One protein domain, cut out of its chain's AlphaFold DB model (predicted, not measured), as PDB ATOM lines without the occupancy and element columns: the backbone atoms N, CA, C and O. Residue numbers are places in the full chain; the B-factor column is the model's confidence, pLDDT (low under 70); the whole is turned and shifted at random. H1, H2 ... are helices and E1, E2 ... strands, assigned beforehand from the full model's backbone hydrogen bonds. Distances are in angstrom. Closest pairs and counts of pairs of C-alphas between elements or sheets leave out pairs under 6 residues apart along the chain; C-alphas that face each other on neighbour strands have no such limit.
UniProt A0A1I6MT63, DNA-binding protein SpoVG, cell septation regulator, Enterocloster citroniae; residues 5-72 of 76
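Overview. This is residues 5 to 72 of the 76 residues of the protein "DNA-binding protein SpoVG, cell septation regulator" of Enterocloster citroniae (UniProt A0A1I6MT63). A strongly twisted sheet of four long and short strands, E1 to E4, makes the body, each strand folding back beside the one before. From its E4 edge the chain turns off into a small separate hairpin, E5 and E6, an arm that points away from the sheet, and then into a tail whose last residues, 67 to 72 with the short helix H1, stick out free. The printed part has 68 residues, with six named strands followed by one named helix; the sheet's order is E1 - E2 - E3 - E4, antiparallel throughout, and the class is mostly strand. It is only just compact, close to loose, with a radius of gyration of the C-alphas of 12.9 A, and it spans 36 by 31 by 22 A.

Arrangement. Start at the inner strands E2, residues 19 to 28, and E3, residues 32 to 41: they form an antiparallel hairpin at 158 degrees, where N 21 and O 39 are 2.7 A apart, within hydrogen-bond range, and C-alphas 20 and 40 face each other at 4.4 A. Look next for E2's other neighbour, the edge strand E1, residues 5 to 11, an antiparallel hairpin with E2 at 156 degrees; N 7 and O 25 are 2.8 A apart, within hydrogen-bond range, and C-alphas 11 and 22 face each other at 4.1 A. The other edge strand is E4, residues 47 to 50, a hairpin with E3, antiparallel at 142 degrees; N 50 and O 38 are 2.8 A apart, and C-alphas 41 and 47 face each other at 4.4 A. These four strands are a meander, each the antiparallel neighbour of the one before. E4 runs on into E5, residues 53 to 56, across a break of 2 residues, at 53 degrees, and E4 and E5 are apart. E5 and E6, residues 59 to 62, are an antiparallel hairpin at 146 degrees, with N 54 and O 61 at 2.8 A and C-alphas 53 and 62 facing each other at 4.1 A. E3 and E5 are only just apart, 8.1 A at the closest. H1, residues 69 to 72, is not on the four-stranded sheet; it is too short for an O i to N i+4 pair, and its 1 pair of O i and N i+3 is within hydrogen-bond range.

Along the chain. Find C-alpha 5 at (-3.092, -41.682, -29.976); from there E1 runs 17.5 A to C-alpha 11. E2 begins at C-alpha 19, at (19.478, -35.728, -37.095), and E2 and E3 each measure 26.7 A. E4, E5 and E6 have 4 residues each, and H1 ends at C-alpha 72, at (3.773, -50.896, -38.408).

Size, cuts and confidence. The two C-alphas farthest apart, those of Gln 16 and Cys 31, lie 36.3 A from each other. The printed part has no cut, and no link is long. Look for pLDDT under 70 at residues 16 to 17 and 43 to 45; the mean of the printed part is 86.0.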
ATOM      1  N   ASP A   5      -3.233 -43.122 -30.165       89.81
ATOM      2  CA  ASP A   5      -3.092 -41.682 -29.976       89.81
ATOM      3  C   ASP A   5      -1.617 -41.291 -29.998       89.81
ATOM      4  O   ASP A   5      -0.869 -41.582 -29.059       89.81
ATOM      5  N   VAL A   6      -1.187 -40.595 -31.049       90.06
ATOM      6  CA  VAL A   6       0.192 -40.109 -31.183       90.06
ATOM      7  C   VAL A   6       0.280 -38.639 -30.778       90.06
ATOM      8  O   VAL A   6      -0.454 -37.786 -31.271       90.06
ATOM      9  N   ARG A   7       1.223 -38.320 -29.889       91.56
ATOM     10  CA  ARG A   7       1.530 -36.956 -29.450       91.56
ATOM     11  C   ARG A   7       3.000 -36.638 -29.674       91.56
ATOM     12  O   ARG A   7       3.883 -37.251 -29.073       91.56
ATOM     13  N   ILE A   8       3.260 -35.602 -30.464       92.12
ATOM     14  CA  ILE A   8       4.598 -35.026 -30.607       92.12
ATOM     15  C   ILE A   8       4.928 -34.251 -29.327       92.12
ATOM     16  O   ILE A   8       4.157 -33.409 -28.873       92.12
ATOM     17  N   THR A   9       6.051 -34.593 -28.706       90.19
ATOM     18  CA  THR A   9       6.511 -34.022 -27.431       90.19
ATOM     19  C   THR A   9       7.515 -32.898 -27.656       90.19
ATOM     20  O   THR A   9       7.514 -31.914 -26.925       90.19
ATOM     21  N   SER A  10       8.358 -33.023 -28.680       89.44
ATOM     22  CA  SER A  10       9.272 -31.961 -29.089       89.44
ATOM     23  C   SER A  10       9.559 -32.033 -30.581       89.44
ATOM     24  O   SER A  10       9.512 -33.105 -31.186       89.44
ATOM     25  N   MET A  11       9.866 -30.875 -31.159       88.62
ATOM     26  CA  MET A  11      10.303 -30.725 -32.540       88.62
ATOM     27  C   MET A  11      11.564 -29.876 -32.577       88.62
ATOM     28  O   MET A  11      11.685 -28.896 -31.843       88.62
ATOM     29  N   TYR A  12      12.480 -30.254 -33.456       86.06
ATOM     30  CA  TYR A  12      13.741 -29.580 -33.704       86.06
ATOM     31  C   TYR A  12      13.784 -29.112 -35.163       86.06
ATOM     32  O   TYR A  12      13.180 -29.748 -36.039       86.06
ATOM     33  N   PRO A  13      14.463 -27.987 -35.441       81.75
ATOM     34  CA  PRO A  13      14.623 -27.507 -36.803       81.75
ATOM     35  C   PRO A  13      15.381 -28.529 -37.671       81.75
ATOM     36  O   PRO A  13      16.129 -29.350 -37.135       81.75
ATOM     37  N   PRO A  14      15.207 -28.468 -39.006       75.69
ATOM     38  CA  PRO A  14      16.060 -29.192 -39.942       75.69
ATOM     39  C   PRO A  14      17.530 -28.985 -39.597       75.69
ATOM     40  O   PRO A  14      17.974 -27.846 -39.457       75.69
ATOM     41  N   SER A  15      18.279 -30.073 -39.465       70.88
ATOM     42  CA  SER A  15      19.729 -30.006 -39.305       70.88
ATOM     43  C   SER A  15      20.389 -31.044 -40.215       70.88
ATOM     44  O   SER A  15      19.785 -31.437 -41.207       70.88
ATOM     45  N   GLN A  16      21.635 -31.434 -39.956       68.25
ATOM     46  CA  GLN A  16      22.358 -32.381 -40.817       68.25
ATOM     47  C   GLN A  16      21.601 -33.713 -41.000       68.25
ATOM     48  O   GLN A  16      20.758 -34.083 -40.178       68.25
ATOM     49  N   GLU A  17      21.929 -34.449 -42.065       67.12
ATOM     50  CA  GLU A  17      21.416 -35.805 -42.291       67.12
ATOM     51  C   GLU A  17      21.670 -36.709 -41.071       67.12
ATOM     52  O   GLU A  17      22.709 -36.621 -40.415       67.12
ATOM     53  N   ASN A  18      20.711 -37.588 -40.768       70.00
ATOM     54  CA  ASN A  18      20.628 -38.436 -39.570       70.00
ATOM     55  C   ASN A  18      20.384 -37.694 -38.246       70.00
ATOM     56  O   ASN A  18      20.636 -38.241 -37.166       70.00
ATOM     57  N   SER A  19      19.861 -36.469 -38.297       83.31
ATOM     58  CA  SER A  19      19.478 -35.728 -37.095       83.31
ATOM     59  C   SER A  19      18.060 -36.052 -36.618       83.31
ATOM     60  O   SER A  19      17.149 -36.369 -37.387       83.31
ATOM     61  N   ILE A  20      17.863 -35.971 -35.300       87.94
ATOM     62  CA  ILE A  20      16.547 -36.131 -34.679       87.94
ATOM     63  C   ILE A  20      15.739 -34.856 -34.934       87.94
ATOM     64  O   ILE A  20      16.083 -33.783 -34.446       87.94
ATOM     65  N   ARG A  21      14.626 -34.997 -35.650       90.00
ATOM     66  CA  ARG A  21      13.639 -33.942 -35.909       90.00
ATOM     67  C   ARG A  21      12.642 -33.761 -34.787       90.00
ATOM     68  O   ARG A  21      12.036 -32.702 -34.675       90.00
ATOM     69  N   GLY A  22      12.452 -34.773 -33.955       91.88
ATOM     70  CA  GLY A  22      11.542 -34.659 -32.831       91.88
ATOM     71  C   GLY A  22      11.402 -35.935 -32.032       91.88
ATOM     72  O   GLY A  22      11.886 -36.999 -32.419       91.88
ATOM     73  N   TYR A  23      10.694 -35.808 -30.919       92.19
ATOM     74  CA  TYR A  23      10.258 -36.939 -30.118       92.19
ATOM     75  C   TYR A  23       8.739 -37.007 -30.103       92.19
ATOM     76  O   TYR A  23       8.058 -35.989 -29.990       92.19
ATOM     77  N   ALA A  24       8.218 -38.223 -30.156       92.50
ATOM     78  CA  ALA A  24       6.809 -38.533 -30.047       92.50
ATOM     79  C   ALA A  24       6.558 -39.571 -28.947       92.50
ATOM     80  O   ALA A  24       7.453 -40.278 -28.468       92.50
ATOM     81  N   SER A  25       5.302 -39.628 -28.537       92.69
ATOM     82  CA  SER A  25       4.750 -40.641 -27.651       92.69
ATOM     83  C   SER A  25       3.495 -41.201 -28.306       92.69
ATOM     84  O   SER A  25       2.761 -40.442 -28.934       92.69
ATOM     85  N   ALA A  26       3.235 -42.493 -28.153       90.88
ATOM     86  CA  ALA A  26       2.014 -43.132 -28.632       90.88
ATOM     87  C   ALA A  26       1.273 -43.770 -27.455       90.88
ATOM     88  O   ALA A  26       1.907 -44.333 -26.565       90.88
ATOM     89  N   THR A  27      -0.052 -43.689 -27.443       92.00
ATOM     90  CA  THR A  27      -0.907 -44.404 -26.491       92.00
ATOM     91  C   THR A  27      -1.759 -45.388 -27.265       92.00
ATOM     92  O   THR A  27      -2.487 -44.986 -28.163       92.00
ATOM     93  N   ILE A  28      -1.652 -46.668 -26.935       90.00
ATOM     94  CA  ILE A  28      -2.409 -47.750 -27.558       90.00
ATOM     95  C   ILE A  28      -3.604 -48.061 -26.659       90.00
ATOM     96  O   ILE A  28      -3.437 -48.287 -25.456       90.00
ATOM     97  N   ASP A  29      -4.800 -48.030 -27.240       90.19
ATOM     98  CA  ASP A  29      -6.093 -48.324 -26.617       90.19
ATOM     99  C   ASP A  29      -6.324 -47.612 -25.279       90.19
ATOM    100  O   ASP A  29      -6.925 -48.162 -24.355       90.19
ATOM    101  N   GLY A  30      -5.776 -46.401 -25.131       88.94
ATOM    102  CA  GLY A  30      -5.845 -45.618 -23.893       88.94
ATOM    103  C   GLY A  30      -5.207 -46.283 -22.662       88.94
ATOM    104  O   GLY A  30      -5.284 -45.725 -21.569       88.94
ATOM    105  N   CYS A  31      -4.583 -47.455 -22.807       89.88
ATOM    106  CA  CYS A  31      -4.136 -48.288 -21.690       89.88
ATOM    107  C   CYS A  31      -2.632 -48.585 -21.707       89.88
ATOM    108  O   CYS A  31      -2.082 -48.973 -20.676       89.88
ATOM    109  N   PHE A  32      -1.944 -48.357 -22.832       88.44
ATOM    110  CA  PHE A  32      -0.510 -48.609 -22.946       88.44
ATOM    111  C   PHE A  32       0.237 -47.433 -23.580       88.44
ATOM    112  O   PHE A  32       0.007 -47.085 -24.732       88.44
ATOM    113  N   GLY A  33       1.156 -46.822 -22.830       91.06
ATOM    114  CA  GLY A  33       1.925 -45.660 -23.278       91.06
ATOM    115  C   GLY A  33       3.346 -46.015 -23.711       91.06
ATOM    116  O   GLY A  33       4.129 -46.545 -22.926       91.06
ATOM    117  N   ILE A  34       3.709 -45.630 -24.929       90.50
ATOM    118  CA  ILE A  34       5.057 -45.719 -25.486       90.50
ATOM    119  C   ILE A  34       5.648 -44.314 -25.539       90.50
ATOM    120  O   ILE A  34       5.083 -43.409 -26.150       90.50
ATOM    121  N   ARG A  35       6.809 -44.124 -24.912       90.50
ATOM    122  CA  ARG A  35       7.543 -42.851 -24.911       90.50
ATOM    123  C   ARG A  35       8.893 -43.008 -25.587       90.50
ATOM    124  O   ARG A  35       9.467 -44.092 -25.580       90.50
ATOM    125  N   GLY A  36       9.430 -41.899 -26.088       88.62
ATOM    126  CA  GLY A  36      10.770 -41.872 -26.677       88.62
ATOM    127  C   GLY A  36      10.811 -42.393 -28.110       88.62
ATOM    128  O   GLY A  36      11.865 -42.839 -28.561       88.62
ATOM    129  N   ILE A  37       9.679 -42.333 -28.818       91.88
ATOM    130  CA  ILE A  37       9.648 -42.524 -30.267       91.88
ATOM    131  C   ILE A  37      10.410 -41.344 -30.871       91.88
ATOM    132  O   ILE A  37      10.157 -40.196 -30.510       91.88
ATOM    133  N   LYS A  38      11.374 -41.613 -31.744       90.88
ATOM    134  CA  LYS A  38      12.204 -40.591 -32.385       90.88
ATOM    135  C   LYS A  38      11.746 -40.409 -33.822       90.88
ATOM    136  O   LYS A  38      11.621 -41.386 -34.549       90.88
ATOM    137  N   ILE A  39      11.557 -39.166 -34.236       90.06
ATOM    138  CA  ILE A  39      11.395 -38.804 -35.642       90.06
ATOM    139  C   ILE A  39      12.775 -38.372 -36.110       90.06
ATOM    140  O   ILE A  39      13.343 -37.427 -35.561       90.06
ATOM    141  N   VAL A  40      13.344 -39.094 -37.064       88.19
ATOM    142  CA  VAL A  40      14.704 -38.869 -37.562       88.19
ATOM    143  C   VAL A  40      14.616 -38.522 -39.038       88.19
ATOM    144  O   VAL A  40      13.822 -39.100 -39.773       88.19
ATOM    145  N   GLU A  41      15.413 -37.554 -39.465       85.00
ATOM    146  CA  GLU A  41      15.608 -37.254 -40.879       85.00
ATOM    147  C   GLU A  41      16.872 -37.960 -41.356       85.00
ATOM    148  O   GLU A  41      17.961 -37.630 -40.893       85.00
ATOM    149  N   GLY A  42      16.745 -38.944 -42.242       75.38
ATOM    150  CA  GLY A  42      17.898 -39.671 -42.769       75.38
ATOM    151  C   GLY A  42      17.525 -40.883 -43.622       75.38
ATOM    152  O   GLY A  42      16.462 -41.475 -43.468       75.38
ATOM    153  N   GLY A  43      18.437 -41.274 -44.511       65.12
ATOM    154  CA  GLY A  43      18.242 -42.378 -45.454       65.12
ATOM    155  C   GLY A  43      17.681 -41.935 -46.807       65.12
ATOM    156  O   GLY A  43      17.395 -40.764 -47.033       65.12
ATOM    157  N   GLU A  44      17.520 -42.898 -47.716       66.06
ATOM    158  CA  GLU A  44      17.158 -42.669 -49.127       66.06
ATOM    159  C   GLU A  44      15.743 -42.079 -49.318       66.06
ATOM    160  O   GLU A  44      15.438 -41.518 -50.367       66.06
ATOM    161  N   TYR A  45      14.890 -42.167 -48.287       67.44
ATOM    162  CA  TYR A  45      13.463 -41.823 -48.343       67.44
ATOM    163  C   TYR A  45      13.035 -40.698 -47.375       67.44
ATOM    164  O   TYR A  45      11.842 -40.447 -47.217       67.44
ATOM    165  N   GLY A  46      13.978 -39.992 -46.737       80.25
ATOM    166  CA  GLY A  46      13.681 -38.798 -45.930       80.25
ATOM    167  C   GLY A  46      13.367 -39.064 -44.450       80.25
ATOM    168  O   GLY A  46      14.228 -39.516 -43.698       80.25
ATOM    169  N   LEU A  47      12.175 -38.674 -43.981       83.75
ATOM    170  CA  LEU A  47      11.789 -38.781 -42.567       83.75
ATOM    171  C   LEU A  47      11.360 -40.207 -42.219       83.75
ATOM    172  O   LEU A  47      10.532 -40.792 -42.911       83.75
ATOM    173  N   PHE A  48      11.855 -40.735 -41.102       86.44
ATOM    174  CA  PHE A  48      11.434 -42.035 -40.593       86.44
ATOM    175  C   PHE A  48      11.233 -42.035 -39.077       86.44
ATOM    176  O   PHE A  48      11.797 -41.231 -38.326       86.44
ATOM    177  N   VAL A  49      10.414 -42.983 -38.621       88.19
ATOM    178  CA  VAL A  49      10.127 -43.209 -37.206       88.19
ATOM    179  C   VAL A  49      11.072 -44.279 -36.663       88.19
ATOM    180  O   VAL A  49      11.070 -45.423 -37.111       88.19
ATOM    181  N   SER A  50      11.877 -43.915 -35.669       88.62
ATOM    182  CA  SER A  50      12.737 -44.824 -34.916       88.62
ATOM    183  C   SER A  50      12.090 -45.146 -33.572       88.62
ATOM    184  O   SER A  50      11.759 -44.255 -32.783       88.62
ATOM    185  N   MET A  51      11.919 -46.441 -33.309       91.06
ATOM    186  CA  MET A  51      11.336 -46.921 -32.062       91.06
ATOM    187  C   MET A  51      12.222 -46.584 -30.847       91.06
ATOM    188  O   MET A  51      13.432 -46.353 -30.984       91.06
ATOM    189  N   PRO A  52      11.638 -46.528 -29.636       90.38
ATOM    190  CA  PRO A  52      12.398 -46.347 -28.409       90.38
ATOM    191  C   PRO A  52      13.407 -47.480 -28.248       90.38
ATOM    192  O   PRO A  52      13.037 -48.653 -28.210       90.38
ATOM    193  N   SER A  53      14.682 -47.130 -28.116       89.19
ATOM    194  CA  SER A  53      15.769 -48.094 -27.989       89.19
ATOM    195  C   SER A  53      16.617 -47.814 -26.757       89.19
ATOM    196  O   SER A  53      16.808 -46.667 -26.346       89.19
ATOM    197  N   ARG A  54      17.121 -48.883 -26.137       88.62
ATOM    198  CA  ARG A  54      18.008 -48.825 -24.976       88.62
ATOM    199  C   ARG A  54      19.393 -49.318 -25.364       88.62
ATOM    200  O   ARG A  54      19.539 -50.342 -26.030       88.62
ATOM    201  N   LYS A  55      20.421 -48.605 -24.904       89.25
ATOM    202  CA  LYS A  55      21.810 -49.048 -25.034       89.25
ATOM    203  C   LYS A  55      22.073 -50.211 -24.076       89.25
ATOM    204  O   LYS A  55      21.849 -50.093 -22.872       89.25
ATOM    205  N   THR A  56      22.548 -51.316 -24.626       89.44
ATOM    206  CA  THR A  56      23.003 -52.516 -23.919       89.44
ATOM    207  C   THR A  56      24.499 -52.722 -24.168       89.44
ATOM    208  O   THR A  56      25.100 -52.014 -24.980       89.44
ATOM    209  N   THR A  57      25.116 -53.682 -23.477       91.81
ATOM    210  CA  THR A  57      26.525 -54.065 -23.690       91.81
ATOM    211  C   THR A  57      26.791 -54.586 -25.104       91.81
ATOM    212  O   THR A  57      27.905 -54.457 -25.594       91.81
ATOM    213  N   GLU A  58      25.769 -55.123 -25.770       89.56
ATOM    214  CA  GLU A  58      25.850 -55.705 -27.117       89.56
ATOM    215  C   GLU A  58      25.425 -54.724 -28.226       89.56
ATOM    216  O   GLU A  58      25.419 -55.082 -29.398       89.56
ATOM    217  N   GLY A  59      25.040 -53.490 -27.874       89.81
ATOM    218  CA  GLY A  59      24.534 -52.491 -28.820       89.81
ATOM    219  C   GLY A  59      23.165 -51.931 -28.436       89.81
ATOM    220  O   GLY A  59      22.729 -52.033 -27.287       89.81
ATOM    221  N   TYR A  60      22.482 -51.297 -29.386       86.38
ATOM    222  CA  TYR A  60      21.140 -50.756 -29.166       86.38
ATOM    223  C   TYR A  60      20.093 -51.835 -29.422       86.38
ATOM    224  O   TYR A  60      20.102 -52.463 -30.477       86.38
ATOM    225  N   LYS A  61      19.193 -52.038 -28.460       87.81
ATOM    226  CA  LYS A  61      18.036 -52.924 -28.612       87.81
ATOM    227  C   LYS A  61      16.760 -52.108 -28.486       87.81
ATOM    228  O   LYS A  61      16.651 -51.272 -27.584       87.81
ATOM    229  N   ASP A  62      15.820 -52.347 -29.388       88.38
ATOM    230  CA  ASP A  62      14.503 -51.727 -29.321       88.38
ATOM    231  C   ASP A  62      13.759 -52.242 -28.085       88.38
ATOM    232  O   ASP A  62      13.763 -53.433 -27.779       88.38
ATOM    233  N   ILE A  63      13.163 -51.315 -27.339       87.88
ATOM    234  CA  ILE A  63      12.391 -51.605 -26.126       87.88
ATOM    235  C   ILE A  63      11.003 -52.113 -26.518       87.88
ATOM    236  O   ILE A  63      10.459 -53.013 -25.885       87.88
ATOM    237  N   CYS A  64      10.439 -51.533 -27.573       87.12
ATOM    238  CA  CYS A  64       9.175 -51.938 -28.156       87.12
ATOM    239  C   CYS A  64       9.269 -51.838 -29.675       87.12
ATOM    240  O   CYS A  64       9.870 -50.904 -30.205       87.12
ATOM    241  N   PHE A  65       8.649 -52.784 -30.366       86.12
ATOM    242  CA  PHE A  65       8.602 -52.817 -31.817       86.12
ATOM    243  C   PHE A  65       7.247 -53.370 -32.268       86.12
ATOM    244  O   PHE A  65       6.686 -54.239 -31.594       86.12
ATOM    245  N   PRO A  66       6.697 -52.869 -33.386       85.62
ATOM    246  CA  PRO A  66       5.515 -53.466 -33.983       85.62
ATOM    247  C   PRO A  66       5.844 -54.889 -34.449       85.62
ATOM    248  O   PRO A  66       6.836 -55.107 -35.144       85.62
ATOM    249  N   VAL A  67       5.018 -55.860 -34.057       87.69
ATOM    250  CA  VAL A  67       5.196 -57.274 -34.436       87.69
ATOM    251  C   VAL A  67       4.534 -57.576 -35.785       87.69
ATOM    252  O   VAL A  67       5.015 -58.424 -36.532       87.69
ATOM    253  N   THR A  68       3.447 -56.874 -36.114       86.62
ATOM    254  CA  THR A  68       2.689 -57.050 -37.361       86.62
ATOM    255  C   THR A  68       2.934 -55.895 -38.332       86.62
ATOM    256  O   THR A  68       3.198 -54.763 -37.920       86.62
ATOM    257  N   ALA A  69       2.821 -56.174 -39.635       84.75
ATOM    258  CA  ALA A  69       2.920 -55.153 -40.680       84.75
ATOM    259  C   ALA A  69       1.799 -54.108 -40.562       84.75
ATOM    260  O   ALA A  69       2.070 -52.916 -40.615       84.75
ATOM    261  N   GLU A  70       0.573 -54.550 -40.273       85.69
ATOM    262  CA  GLU A  70      -0.595 -53.677 -40.080       85.69
ATOM    263  C   GLU A  70      -0.366 -52.631 -38.982       85.69
ATOM    264  O   GLU A  70      -0.687 -51.458 -39.144       85.69
ATOM    265  N   PHE A  71       0.225 -53.038 -37.852       80.88
ATOM    266  CA  PHE A  71       0.520 -52.109 -36.762       80.88
ATOM    267  C   PHE A  71       1.725 -51.215 -37.079       80.88
ATOM    268  O   PHE A  71       1.811 -50.087 -36.600       80.88
ATOM    269  N   ARG A  72       2.653 -51.699 -37.913       83.31
ATOM    270  CA  ARG A  72       3.773 -50.896 -38.408       83.31
ATOM    271  C   ARG A  72       3.281 -49.755 -39.301       83.31
ATOM    272  O   ARG A  72       3.782 -48.650 -39.133       83.31
TER     273      ARG A  72